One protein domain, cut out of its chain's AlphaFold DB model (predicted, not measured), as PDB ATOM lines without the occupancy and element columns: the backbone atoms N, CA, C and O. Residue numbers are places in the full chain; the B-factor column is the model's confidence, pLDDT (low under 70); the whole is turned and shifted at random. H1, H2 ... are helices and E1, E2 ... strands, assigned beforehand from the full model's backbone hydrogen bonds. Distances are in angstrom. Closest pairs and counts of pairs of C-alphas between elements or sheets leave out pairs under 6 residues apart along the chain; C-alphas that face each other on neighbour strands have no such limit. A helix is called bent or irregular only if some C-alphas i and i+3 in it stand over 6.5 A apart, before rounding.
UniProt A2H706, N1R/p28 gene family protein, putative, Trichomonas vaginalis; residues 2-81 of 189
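AT A GLANCE: This is residues 2 to 81 of the 189 residues of the protein "N1R/p28 gene family protein, putative" of Trichomonas vaginalis (UniProt A2H706). A short two-stranded ribbon, E1 and E2, has a small cluster of helices along its E2 side, where H1 packs on E2 and touches both H2 and H5. H3 and H4 lie toward opposite ends of the longest axis, and residues 39 to 48 loop out from H3 before E1. The 80 printed residues run H1, H2, H3, E1, H4, E2, H5, mostly helix, with the strands antiparallel. The whole is only just compact, close to loose, with a radius of gyration of the C-alphas of 13.5 A and spans of 40 by 28 by 19 A.

IN THESE COORDINATES: Find C-alpha 7 at (197.508, 221.950, 108.690); there H1 begins, residues 7 to 13. Next come H2, residues 18 to 22, and H3, residues 25 to 38, 20.0 A long. E1 is residues 49 to 52, H4 58 to 63 and E2 65 to 68. H5, residues 70 to 80, runs 15.2 A to C-alpha 80 at (194.069, 229.864, 113.760). H4 is irregular, C-alphas 59 and 62 being 8.1 A apart; H5 only just, with 6.8 A between C-alphas 71 and 74.

HOW THE PARTS SIT: H1 touches H2, closest at the C-alphas of Thr 8 and Phe 18, 5.3 A. H1 touches H5 at Cys 11 and Ala 80, C-alphas 5.9 A apart, the same way at a steep tilt of 36 degrees, only just past shallow. H3 and H5 are near each other. Between E1 and E2, look at N 50 and O 67, 2.9 A. In H1, H2 and H3 every O i to N i+4 pair is within hydrogen-bond range; H5 has 5 of 7, H4 0 of 2 but 2 of 3 O i to N i+3 pairs.

THE WHOLE: The C-alphas farthest apart, Pro 41 and Glu 59, are 40.5 A apart. The printed part has no cut and no long link. Look for pLDDT under 70 at residues 40 to 46 and 54 to 55.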
ATOM      1  N   ASP A   2     196.662 213.059  97.355       72.81
ATOM      2  CA  ASP A   2     195.590 212.412  98.137       72.81
ATOM      3  C   ASP A   2     194.493 213.376  98.632       72.81
ATOM      4  O   ASP A   2     193.518 212.941  99.239       72.81
ATOM      5  N   GLY A   3     194.642 214.677  98.368       83.81
ATOM      6  CA  GLY A   3     193.677 215.718  98.722       83.81
ATOM      7  C   GLY A   3     193.830 216.260 100.143       83.81
ATOM      8  O   GLY A   3     193.110 217.185 100.502       83.81
ATOM      9  N   TYR A   4     194.764 215.744 100.946       89.88
ATOM     10  CA  TYR A   4     194.952 216.203 102.321       89.88
ATOM     11  C   TYR A   4     195.712 217.531 102.378       89.88
ATOM     12  O   TYR A   4     196.599 217.818 101.570       89.88
ATOM     13  N   ILE A   5     195.403 218.335 103.395       91.38
ATOM     14  CA  ILE A   5     195.979 219.670 103.582       91.38
ATOM     15  C   ILE A   5     196.968 219.648 104.747       91.38
ATOM     16  O   ILE A   5     196.666 219.160 105.833       91.38
ATOM     17  N   ASN A   6     198.162 220.214 104.548       92.75
ATOM     18  CA  ASN A   6     199.164 220.344 105.608       92.75
ATOM     19  C   ASN A   6     198.752 221.445 106.609       92.75
ATOM     20  O   ASN A   6     199.107 222.619 106.460       92.75
ATOM     21  N   ALA A   7     198.016 221.054 107.652       93.75
ATOM     22  CA  ALA A   7     197.508 221.950 108.690       93.75
ATOM     23  C   ALA A   7     198.629 222.609 109.505       93.75
ATOM     24  O   ALA A   7     198.494 223.746 109.953       93.75
ATOM     25  N   THR A   8     199.770 221.929 109.668       93.00
ATOM     26  CA  THR A   8     200.929 222.508 110.367       93.00
ATOM     27  C   THR A   8     201.446 223.739 109.632       93.00
ATOM     28  O   THR A   8     201.616 224.795 110.240       93.00
ATOM     29  N   LYS A   9     201.641 223.627 108.315       92.31
ATOM     30  CA  LYS A   9     202.093 224.736 107.475       92.31
ATOM     31  C   LYS A   9     201.048 225.851 107.391       92.31
ATOM     32  O   LYS A   9     201.415 227.021 107.446       92.31
ATOM     33  N   MET A  10     199.763 225.500 107.316       93.56
ATOM     34  CA  MET A  10     198.665 226.471 107.337       93.56
ATOM     35  C   MET A  10     198.668 227.311 108.625       93.56
ATOM     36  O   MET A  10     198.706 228.536 108.566       93.56
ATOM     37  N   CYS A  11     198.707 226.677 109.801       93.75
ATOM     38  CA  CYS A  11     198.706 227.383 111.087       93.75
ATOM     39  C   CYS A  11     199.944 228.273 111.285       93.75
ATOM     40  O   CYS A  11     199.842 229.357 111.866       93.75
ATOM     41  N   GLN A  12     201.103 227.865 110.757       92.12
ATOM     42  CA  GLN A  12     202.329 228.667 110.816       92.12
ATOM     43  C   GLN A  12     202.181 230.028 110.124       92.12
ATOM     44  O   GLN A  12     202.732 231.011 110.623       92.12
ATOM     45  N   GLN A  13     201.396 230.126 109.042       92.12
ATOM     46  CA  GLN A  13     201.112 231.406 108.371       92.12
ATOM     47  C   GLN A  13     200.426 232.412 109.310       92.12
ATOM     48  O   GLN A  13     200.641 233.617 109.200       92.12
ATOM     49  N   PHE A  14     199.672 231.915 110.294       92.62
ATOM     50  CA  PHE A  14     199.004 232.709 111.327       92.62
ATOM     51  C   PHE A  14     199.795 232.785 112.642       92.62
ATOM     52  O   PHE A  14     199.268 233.244 113.655       92.62
ATOM     53  N   ARG A  15     201.066 232.353 112.646       92.56
ATOM     54  CA  ARG A  15     201.932 232.262 113.839       92.56
ATOM     55  C   ARG A  15     201.332 231.382 114.946       92.56
ATOM     56  O   ARG A  15     201.505 231.658 116.134       92.56
ATOM     57  N   LYS A  16     200.618 230.323 114.558       93.69
ATOM     58  CA  LYS A  16     200.000 229.344 115.461       93.69
ATOM     59  C   LYS A  16     200.688 227.990 115.326       93.69
ATOM     60  O   LYS A  16     201.016 227.557 114.225       93.69
ATOM     61  N   ASP A  17     200.874 227.311 116.454       93.38
ATOM     62  CA  ASP A  17     201.351 225.929 116.474       93.38
ATOM     63  C   ASP A  17     200.154 224.978 116.476       93.38
ATOM     64  O   ASP A  17     199.404 224.930 117.449       93.38
ATOM     65  N   PHE A  18     199.986 224.216 115.393       93.00
ATOM     66  CA  PHE A  18     198.894 223.252 115.246       93.00
ATOM     67  C   PHE A  18     198.858 222.211 116.376       93.00
ATOM     68  O   PHE A  18     197.781 221.742 116.729       93.00
ATOM     69  N   ARG A  19     199.993 221.884 117.010       92.06
ATOM     70  CA  ARG A  19     200.011 220.948 118.148       92.06
ATOM     71  C   ARG A  19     199.177 221.444 119.327       92.06
ATOM     72  O   ARG A  19     198.487 220.644 119.940       92.06
ATOM     73  N   ARG A  20     199.154 222.759 119.563       94.06
ATOM     74  CA  ARG A  20     198.337 223.364 120.627       94.06
ATOM     75  C   ARG A  20     196.841 223.214 120.383       94.06
ATOM     76  O   ARG A  20     196.075 223.219 121.336       94.06
ATOM     77  N   LEU A  21     196.418 223.119 119.120       93.69
ATOM     78  CA  LEU A  21     195.025 222.819 118.804       93.69
ATOM     79  C   LEU A  21     194.693 221.375 119.179       93.69
ATOM     80  O   LEU A  21     193.671 221.144 119.808       93.69
ATOM     81  N   LEU A  22     195.583 220.432 118.854       91.19
ATOM     82  CA  LEU A  22     195.400 219.010 119.170       91.19
ATOM     83  C   LEU A  22     195.341 218.726 120.681       91.19
ATOM     84  O   LEU A  22     194.794 217.708 121.081       91.19
ATOM     85  N   GLU A  23     195.911 219.608 121.503       92.88
ATOM     86  CA  GLU A  23     195.881 219.540 122.971       92.88
ATOM     87  C   GLU A  23     194.601 220.147 123.579       92.88
ATOM     88  O   GLU A  23     194.385 220.053 124.786       92.88
ATOM     89  N   ASN A  24     193.764 220.813 122.779       94.06
ATOM     90  CA  ASN A  24     192.569 221.487 123.270       94.06
ATOM     91  C   ASN A  24     191.399 220.503 123.417       94.06
ATOM     92  O   ASN A  24     191.025 219.837 122.455       94.06
ATOM     93  N   LYS A  25     190.737 220.503 124.578       94.44
ATOM     94  CA  LYS A  25     189.559 219.659 124.823       94.44
ATOM     95  C   LYS A  25     188.428 219.916 123.818       94.44
ATOM     96  O   LYS A  25     187.820 218.981 123.319       94.44
ATOM     97  N   SER A  26     188.190 221.176 123.440       93.44
ATOM     98  CA  SER A  26     187.159 221.504 122.441       93.44
ATOM     99  C   SER A  26     187.471 220.955 121.048       93.44
ATOM    100  O   SER A  26     186.558 220.737 120.258       93.44
ATOM    101  N   TRP A  27     188.754 220.761 120.725       94.06
ATOM    102  CA  TRP A  27     189.143 220.103 119.482       94.06
ATOM    103  C   TRP A  27     188.866 218.602 119.547       94.06
ATOM    104  O   TRP A  27     188.404 218.047 118.560       94.06
ATOM    105  N   GLU A  28     189.126 217.961 120.687       92.44
ATOM    106  CA  GLU A  28     188.824 216.544 120.902       92.44
ATOM    107  C   GLU A  28     187.324 216.270 120.734       92.44
ATOM    108  O   GLU A  28     186.953 215.451 119.898       92.44
ATOM    109  N   GLU A  29     186.477 217.044 121.420       94.50
ATOM    110  CA  GLU A  29     185.011 216.951 121.320       94.50
ATOM    111  C   GLU A  29     184.522 217.178 119.874       94.50
ATOM    112  O   GLU A  29     183.699 216.426 119.354       94.50
ATOM    113  N   TYR A  30     185.069 218.183 119.181       94.31
ATOM    114  CA  TYR A  30     184.751 218.431 117.773       94.31
ATOM    115  C   TYR A  30     185.204 217.287 116.853       94.31
ATOM    116  O   TYR A  30     184.472 216.896 115.944       94.31
ATOM    117  N   PHE A  31     186.415 216.766 117.051       92.50
ATOM    118  CA  PHE A  31     186.984 215.723 116.203       92.50
ATOM    119  C   PHE A  31     186.254 214.388 116.376       92.50
ATOM    120  O   PHE A  31     186.090 213.664 115.396       92.50
ATOM    121  N   GLU A  32     185.781 214.083 117.586       91.19
ATOM    122  CA  GLU A  32     184.923 212.927 117.860       91.19
ATOM    123  C   GLU A  32     183.598 213.035 117.094       91.19
ATOM    124  O   GLU A  32     183.310 212.169 116.268       91.19
ATOM    125  N   ALA A  33     182.872 214.149 117.243       92.06
ATOM    126  CA  ALA A  33     181.630 214.399 116.504       92.06
ATOM    127  C   ALA A  33     181.840 214.368 114.978       92.06
ATOM    128  O   ALA A  33     181.032 213.823 114.226       92.06
ATOM    129  N   PHE A  34     182.963 214.910 114.501       91.50
ATOM    130  CA  PHE A  34     183.344 214.834 113.094       91.50
ATOM    131  C   PHE A  34     183.552 213.382 112.637       91.50
ATOM    132  O   PHE A  34     183.108 212.994 111.555       91.50
ATOM    133  N   CYS A  35     184.235 212.564 113.440       89.00
ATOM    134  CA  CYS A  35     184.430 211.157 113.119       89.00
ATOM    135  C   CYS A  35     183.096 210.407 113.085       89.00
ATOM    136  O   CYS A  35     182.905 209.608 112.174       89.00
ATOM    137  N   GLU A  36     182.178 210.665 114.013       88.31
ATOM    138  CA  GLU A  36     180.846 210.046 114.025       88.31
ATOM    139  C   GLU A  36     180.042 210.376 112.762       88.31
ATOM    140  O   GLU A  36     179.507 209.471 112.123       88.31
ATOM    141  N   GLU A  37     180.029 211.646 112.354       88.62
ATOM    142  CA  GLU A  37     179.296 212.115 111.173       88.62
ATOM    143  C   GLU A  37     179.847 211.516 109.868       88.62
ATOM    144  O   GLU A  37     179.102 211.101 108.977       88.62
ATOM    145  N   TYR A  38     181.177 211.458 109.731       85.81
ATOM    146  CA  TYR A  38     181.821 211.129 108.456       85.81
ATOM    147  C   TYR A  38     182.367 209.700 108.357       85.81
ATOM    148  O   TYR A  38     182.789 209.284 107.267       85.81
ATOM    149  N   THR A  39     182.369 208.923 109.442       83.50
ATOM    150  CA  THR A  39     182.760 207.507 109.399       83.50
ATOM    151  C   THR A  39     181.607 206.677 108.856       83.50
ATOM    152  O   THR A  39     180.603 206.439 109.516       83.50
ATOM    153  N   ASN A  40     181.759 206.179 107.629       67.62
ATOM    154  CA  ASN A  40     180.777 205.275 107.046       67.62
ATOM    155  C   ASN A  40     180.939 203.862 107.646       67.62
ATOM    156  O   ASN A  40     182.011 203.278 107.477       67.62
ATOM    157  N   PRO A  41     179.889 203.245 108.222       59.66
ATOM    158  CA  PRO A  41     179.961 201.887 108.773       59.66
ATOM    159  C   PRO A  41     180.387 200.814 107.757       59.66
ATOM    160  O   PRO A  41     180.813 199.727 108.138       59.66
ATOM    161  N   ARG A  42     180.235 201.091 106.453       55.75
ATOM    162  CA  ARG A  42     180.524 200.158 105.349       55.75
ATOM    163  C   ARG A  42     181.893 200.363 104.694       55.75
ATOM    164  O   ARG A  42     182.242 199.591 103.803       55.75
ATOM    165  N   LYS A  43     182.655 201.392 105.077       53.25
ATOM    166  CA  LYS A  43     184.027 201.621 104.594       53.25
ATOM    167  C   LYS A  43     185.002 201.493 105.759       53.25
ATOM    168  O   LYS A  43     184.665 201.805 106.894       53.25
ATOM    169  N   THR A  44     186.219 201.039 105.472       50.84
ATOM    170  CA  THR A  44     187.332 201.072 106.427       50.84
ATOM    171  C   THR A  44     187.444 202.485 106.993       50.84
ATOM    172  O   THR A  44     187.440 203.435 106.207       50.84
ATOM    173  N   ALA A  45     187.511 202.622 108.323       53.84
ATOM    174  CA  ALA A  45     187.643 203.909 109.001       53.84
ATOM    175  C   ALA A  45     188.752 204.734 108.330       53.84
ATOM    176  O   ALA A  45     189.930 204.370 108.367       53.84
ATOM    177  N   GLY A  46     188.355 205.797 107.629       58.69
ATOM    178  CA  GLY A  46     189.290 206.690 106.965       58.69
ATOM    179  C   GLY A  46     190.069 207.452 108.026       58.69
ATOM    180  O   GLY A  46     189.481 208.052 108.920       58.69
ATOM    181  N   CYS A  47     191.396 207.422 107.951       74.25
ATOM    182  CA  CYS A  47     192.234 208.194 108.856       74.25
ATOM    183  C   CYS A  47     192.166 209.679 108.455       74.25
ATOM    184  O   CYS A  47     192.892 210.096 107.561       74.25
ATOM    185  N   PHE A  48     191.302 210.479 109.095       88.44
ATOM    186  CA  PHE A  48     191.094 211.904 108.767       88.44
ATOM    187  C   PHE A  48     192.302 212.812 109.047       88.44
ATOM    188  O   PHE A  48     192.288 214.002 108.722       88.44
ATOM    189  N   LEU A  49     193.347 212.270 109.673       89.81
ATOM    190  CA  LEU A  49     194.554 212.994 110.030       89.81
ATOM    191  C   LEU A  49     195.749 212.045 110.057       89.81
ATOM    192  O   LEU A  49     195.726 211.043 110.762       89.81
ATOM    193  N   TYR A  50     196.835 212.395 109.372       89.62
ATOM    194  CA  TYR A  50     198.083 211.637 109.437       89.62
ATOM    195  C   TYR A  50     199.302 212.555 109.553       89.62
ATOM    196  O   TYR A  50     199.262 213.746 109.249       89.62
ATOM    197  N   LYS A  51     200.412 212.008 110.049       89.00
ATOM    198  CA  LYS A  51     201.641 212.758 110.331       89.00
ATOM    199  C   LYS A  51     202.774 212.296 109.429       89.00
ATOM    200  O   LYS A  51     203.098 211.114 109.390       89.00
ATOM    201  N   ILE A  52     203.436 213.251 108.784       86.62
ATOM    202  CA  ILE A  52     204.673 213.032 108.040       86.62
ATOM    203  C   ILE A  52     205.837 213.606 108.859       86.62
ATOM    204  O   ILE A  52     205.981 214.828 108.985       86.62
ATOM    205  N   HIS A  53     206.667 212.732 109.442       72.38
ATOM    206  CA  HIS A  53     207.763 213.134 110.340       72.38
ATOM    207  C   HIS A  53     209.127 212.489 110.037       72.38
ATOM    208  O   HIS A  53     210.136 213.186 110.141       72.38
ATOM    209  N   ALA A  54     209.188 211.206 109.661       62.25
ATOM    210  CA  ALA A  54     210.440 210.441 109.557       62.25
ATOM    211  C   ALA A  54     210.752 209.990 108.117       62.25
ATOM    212  O   ALA A  54     209.841 209.766 107.328       62.25
ATOM    213  N   GLY A  55     212.044 209.861 107.783       65.12
ATOM    214  CA  GLY A  55     212.522 209.318 106.497       65.12
ATOM    215  C   GLY A  55     212.564 210.299 105.318       65.12
ATOM    216  O   GLY A  55     212.975 209.920 104.229       65.12
ATOM    217  N   ILE A  56     212.172 211.559 105.523       71.25
ATOM    218  CA  ILE A  56     212.164 212.589 104.475       71.25
ATOM    219  C   ILE A  56     213.512 213.327 104.442       71.25
ATOM    220  O   ILE A  56     213.859 213.918 105.471       71.25
ATOM    221  N   PRO A  57     214.241 213.346 103.307       72.31
ATOM    222  CA  PRO A  57     215.477 214.107 103.140       72.31
ATOM    223  C   PRO A  57     215.342 215.579 103.532       72.31
ATOM    224  O   PRO A  57     214.267 216.179 103.444       72.31
ATOM    225  N   ASP A  58     216.451 216.177 103.955       72.50
ATOM    226  CA  ASP A  58     216.480 217.562 104.422       72.50
ATOM    227  C   ASP A  58     216.047 218.570 103.340       72.50
ATOM    228  O   ASP A  58     215.453 219.601 103.656       72.50
ATOM    229  N   GLU A  59     216.255 218.215 102.075       74.19
ATOM    230  CA  GLU A  59     215.880 218.961 100.867       74.19
ATOM    231  C   GLU A  59     214.360 219.111 100.678       74.19
ATOM    232  O   GLU A  59     213.906 220.037 100.007       74.19
ATOM    233  N   ILE A  60     213.560 218.223 101.286       76.69
ATOM    234  CA  ILE A  60     212.091 218.241 101.212       76.69
ATOM    235  C   ILE A  60     211.424 218.384 102.591       76.69
ATOM    236  O   ILE A  60     210.262 218.030 102.794       76.69
ATOM    237  N   LYS A  61     212.122 218.986 103.562       76.44
ATOM    238  CA  LYS A  61     211.590 219.297 104.906       76.44
ATOM    239  C   LYS A  61     210.250 220.036 104.906       76.44
ATOM    240  O   LYS A  61     209.467 219.856 105.837       76.44
ATOM    241  N   GLN A  62     209.969 220.834 103.881       77.88
ATOM    242  CA  GLN A  62     208.736 221.605 103.713       77.88
ATOM    243  C   GLN A  62     207.463 220.753 103.608       77.88
ATOM    244  O   GLN A  62     206.375 221.304 103.775       77.88
ATOM    245  N   VAL A  63     207.580 219.447 103.328       82.31
ATOM    246  CA  VAL A  63     206.436 218.520 103.314       82.31
ATOM    247  C   VAL A  63     206.182 217.862 104.671       82.31
ATOM    248  O   VAL A  63     205.210 217.135 104.833       82.31
ATOM    249  N   ARG A  64     207.030 218.097 105.679       87.19
ATOM    250  CA  ARG A  64     206.795 217.566 107.027       87.19
ATOM    251  C   ARG A  64     205.639 218.314 107.686       87.19
ATOM    252  O   ARG A  64     205.481 219.525 107.524       87.19
ATOM    253  N   GLY A  65     204.844 217.595 108.466       90.12
ATOM    254  CA  GLY A  65     203.707 218.173 109.172       90.12
ATOM    255  C   GLY A  65     202.580 217.182 109.383       90.12
ATOM    256  O   GLY A  65     202.675 216.007 109.026       90.12
ATOM    257  N   THR A  66     201.516 217.682 109.991       92.06
ATOM    258  CA  THR A  66     200.253 216.966 110.112       92.06
ATOM    259  C   THR A  66     199.345 217.344 108.948       92.06
ATOM    260  O   THR A  66     199.087 218.531 108.722       92.06
ATOM    261  N   TYR A  67     198.885 216.328 108.231       92.12
ATOM    262  CA  TYR A  67     197.975 216.402 107.101       92.12
ATOM    263  C   TYR A  67     196.572 216.047 107.569       92.12
ATOM    264  O   TYR A  67     196.403 215.088 108.320       92.12
ATOM    265  N   VAL A  68     195.586 216.836 107.155       92.69
ATOM    266  CA  VAL A  68     194.192 216.708 107.592       92.69
ATOM    267  C   VAL A  68     193.256 216.629 106.397       92.69
ATOM    268  O   VAL A  68     193.545 217.195 105.338       92.69
ATOM    269  N   ASP A  69     192.131 215.948 106.589       91.94
ATOM    270  CA  ASP A  69     191.020 215.949 105.643       91.94
ATOM    271  C   ASP A  69     190.536 217.396 105.392       91.94
ATOM    272  O   ASP A  69     190.395 218.163 106.353       91.94
ATOM    273  N   PRO A  70     190.264 217.801 104.135       90.38
ATOM    274  CA  PRO A  70     189.815 219.156 103.811       90.38
ATOM    275  C   PRO A  70     188.598 219.637 104.601       90.38
ATOM    276  O   PRO A  70     188.500 220.822 104.912       90.38
ATOM    277  N   ARG A  71     187.690 218.733 104.982       90.62
ATOM    278  CA  ARG A  71     186.482 219.088 105.741       90.62
ATOM    279  C   ARG A  71     186.798 219.593 107.155       90.62
ATOM    280  O   ARG A  71     186.015 220.356 107.710       90.62
ATOM    281  N   LEU A  72     187.960 219.244 107.717       92.00
ATOM    282  CA  LEU A  72     188.421 219.739 109.023       92.00
ATOM    283  C   LEU A  72     189.022 221.150 108.956       92.00
ATOM    284  O   LEU A  72     189.199 221.803 109.987       92.00
ATOM    285  N   VAL A  73     189.364 221.638 107.759       93.44
ATOM    286  CA  VAL A  73     190.140 222.876 107.599       93.44
ATOM    287  C   VAL A  73     189.395 224.097 108.113       93.44
ATOM    288  O   VAL A  73     190.030 224.958 108.718       93.44
ATOM    289  N   ASN A  74     188.072 224.163 107.953       92.62
ATOM    290  CA  ASN A  74     187.284 225.307 108.416       92.62
ATOM    291  C   ASN A  74     187.423 225.528 109.926       92.62
ATOM    292  O   ASN A  74     187.734 226.642 110.347       92.62
ATOM    293  N   TYR A  75     187.293 224.469 110.729       94.62
ATOM    294  CA  TYR A  75     187.461 224.564 112.179       94.62
ATOM    295  C   TYR A  75     188.885 225.007 112.548       94.62
ATOM    296  O   TYR A  75     189.086 225.927 113.346       94.62
ATOM    297  N   ILE A  76     189.894 224.400 111.916       94.94
ATOM    298  CA  ILE A  76     191.306 224.721 112.168       94.94
ATOM    299  C   ILE A  76     191.608 226.181 111.786       94.94
ATOM    300  O   ILE A  76     192.305 226.883 112.520       94.94
ATOM    301  N   ALA A  77     191.069 226.664 110.666       94.00
ATOM    302  CA  ALA A  77     191.243 228.032 110.191       94.00
ATOM    303  C   ALA A  77     190.542 229.056 111.096       94.00
ATOM    304  O   ALA A  77     191.131 230.099 111.392       94.00
ATOM    305  N   MET A  78     189.338 228.752 111.596       94.69
ATOM    306  CA  MET A  78     188.634 229.586 112.581       94.69
ATOM    307  C   MET A  78     189.433 229.719 113.880       94.69
ATOM    308  O   MET A  78     189.578 230.824 114.402       94.69
ATOM    309  N   TRP A  79     190.014 228.619 114.368       95.19
ATOM    310  CA  TRP A  79     190.897 228.643 115.535       95.19
ATOM    311  C   TRP A  79     192.195 229.423 115.276       95.19
ATOM    312  O   TRP A  79     192.666 230.184 116.130       95.19
ATOM    313  N   ALA A  80     192.793 229.245 114.095       94.75
ATOM    314  CA  ALA A  80     194.069 229.864 113.760       94.75
ATOM    315  C   ALA A  80     193.947 231.379 113.518       94.75
ATOM    316  O   ALA A  80     194.848 232.135 113.895       94.75
ATOM    317  N   SER A  81     192.841 231.830 112.915       94.50
ATOM    318  CA  SER A  81     192.644 233.203 112.454       94.50
ATOM    319  C   SER A  81     191.286 233.772 112.888       94.50
ATOM    320  O   SER A  81     190.260 233.489 112.265       94.50
TER     321      SER A  81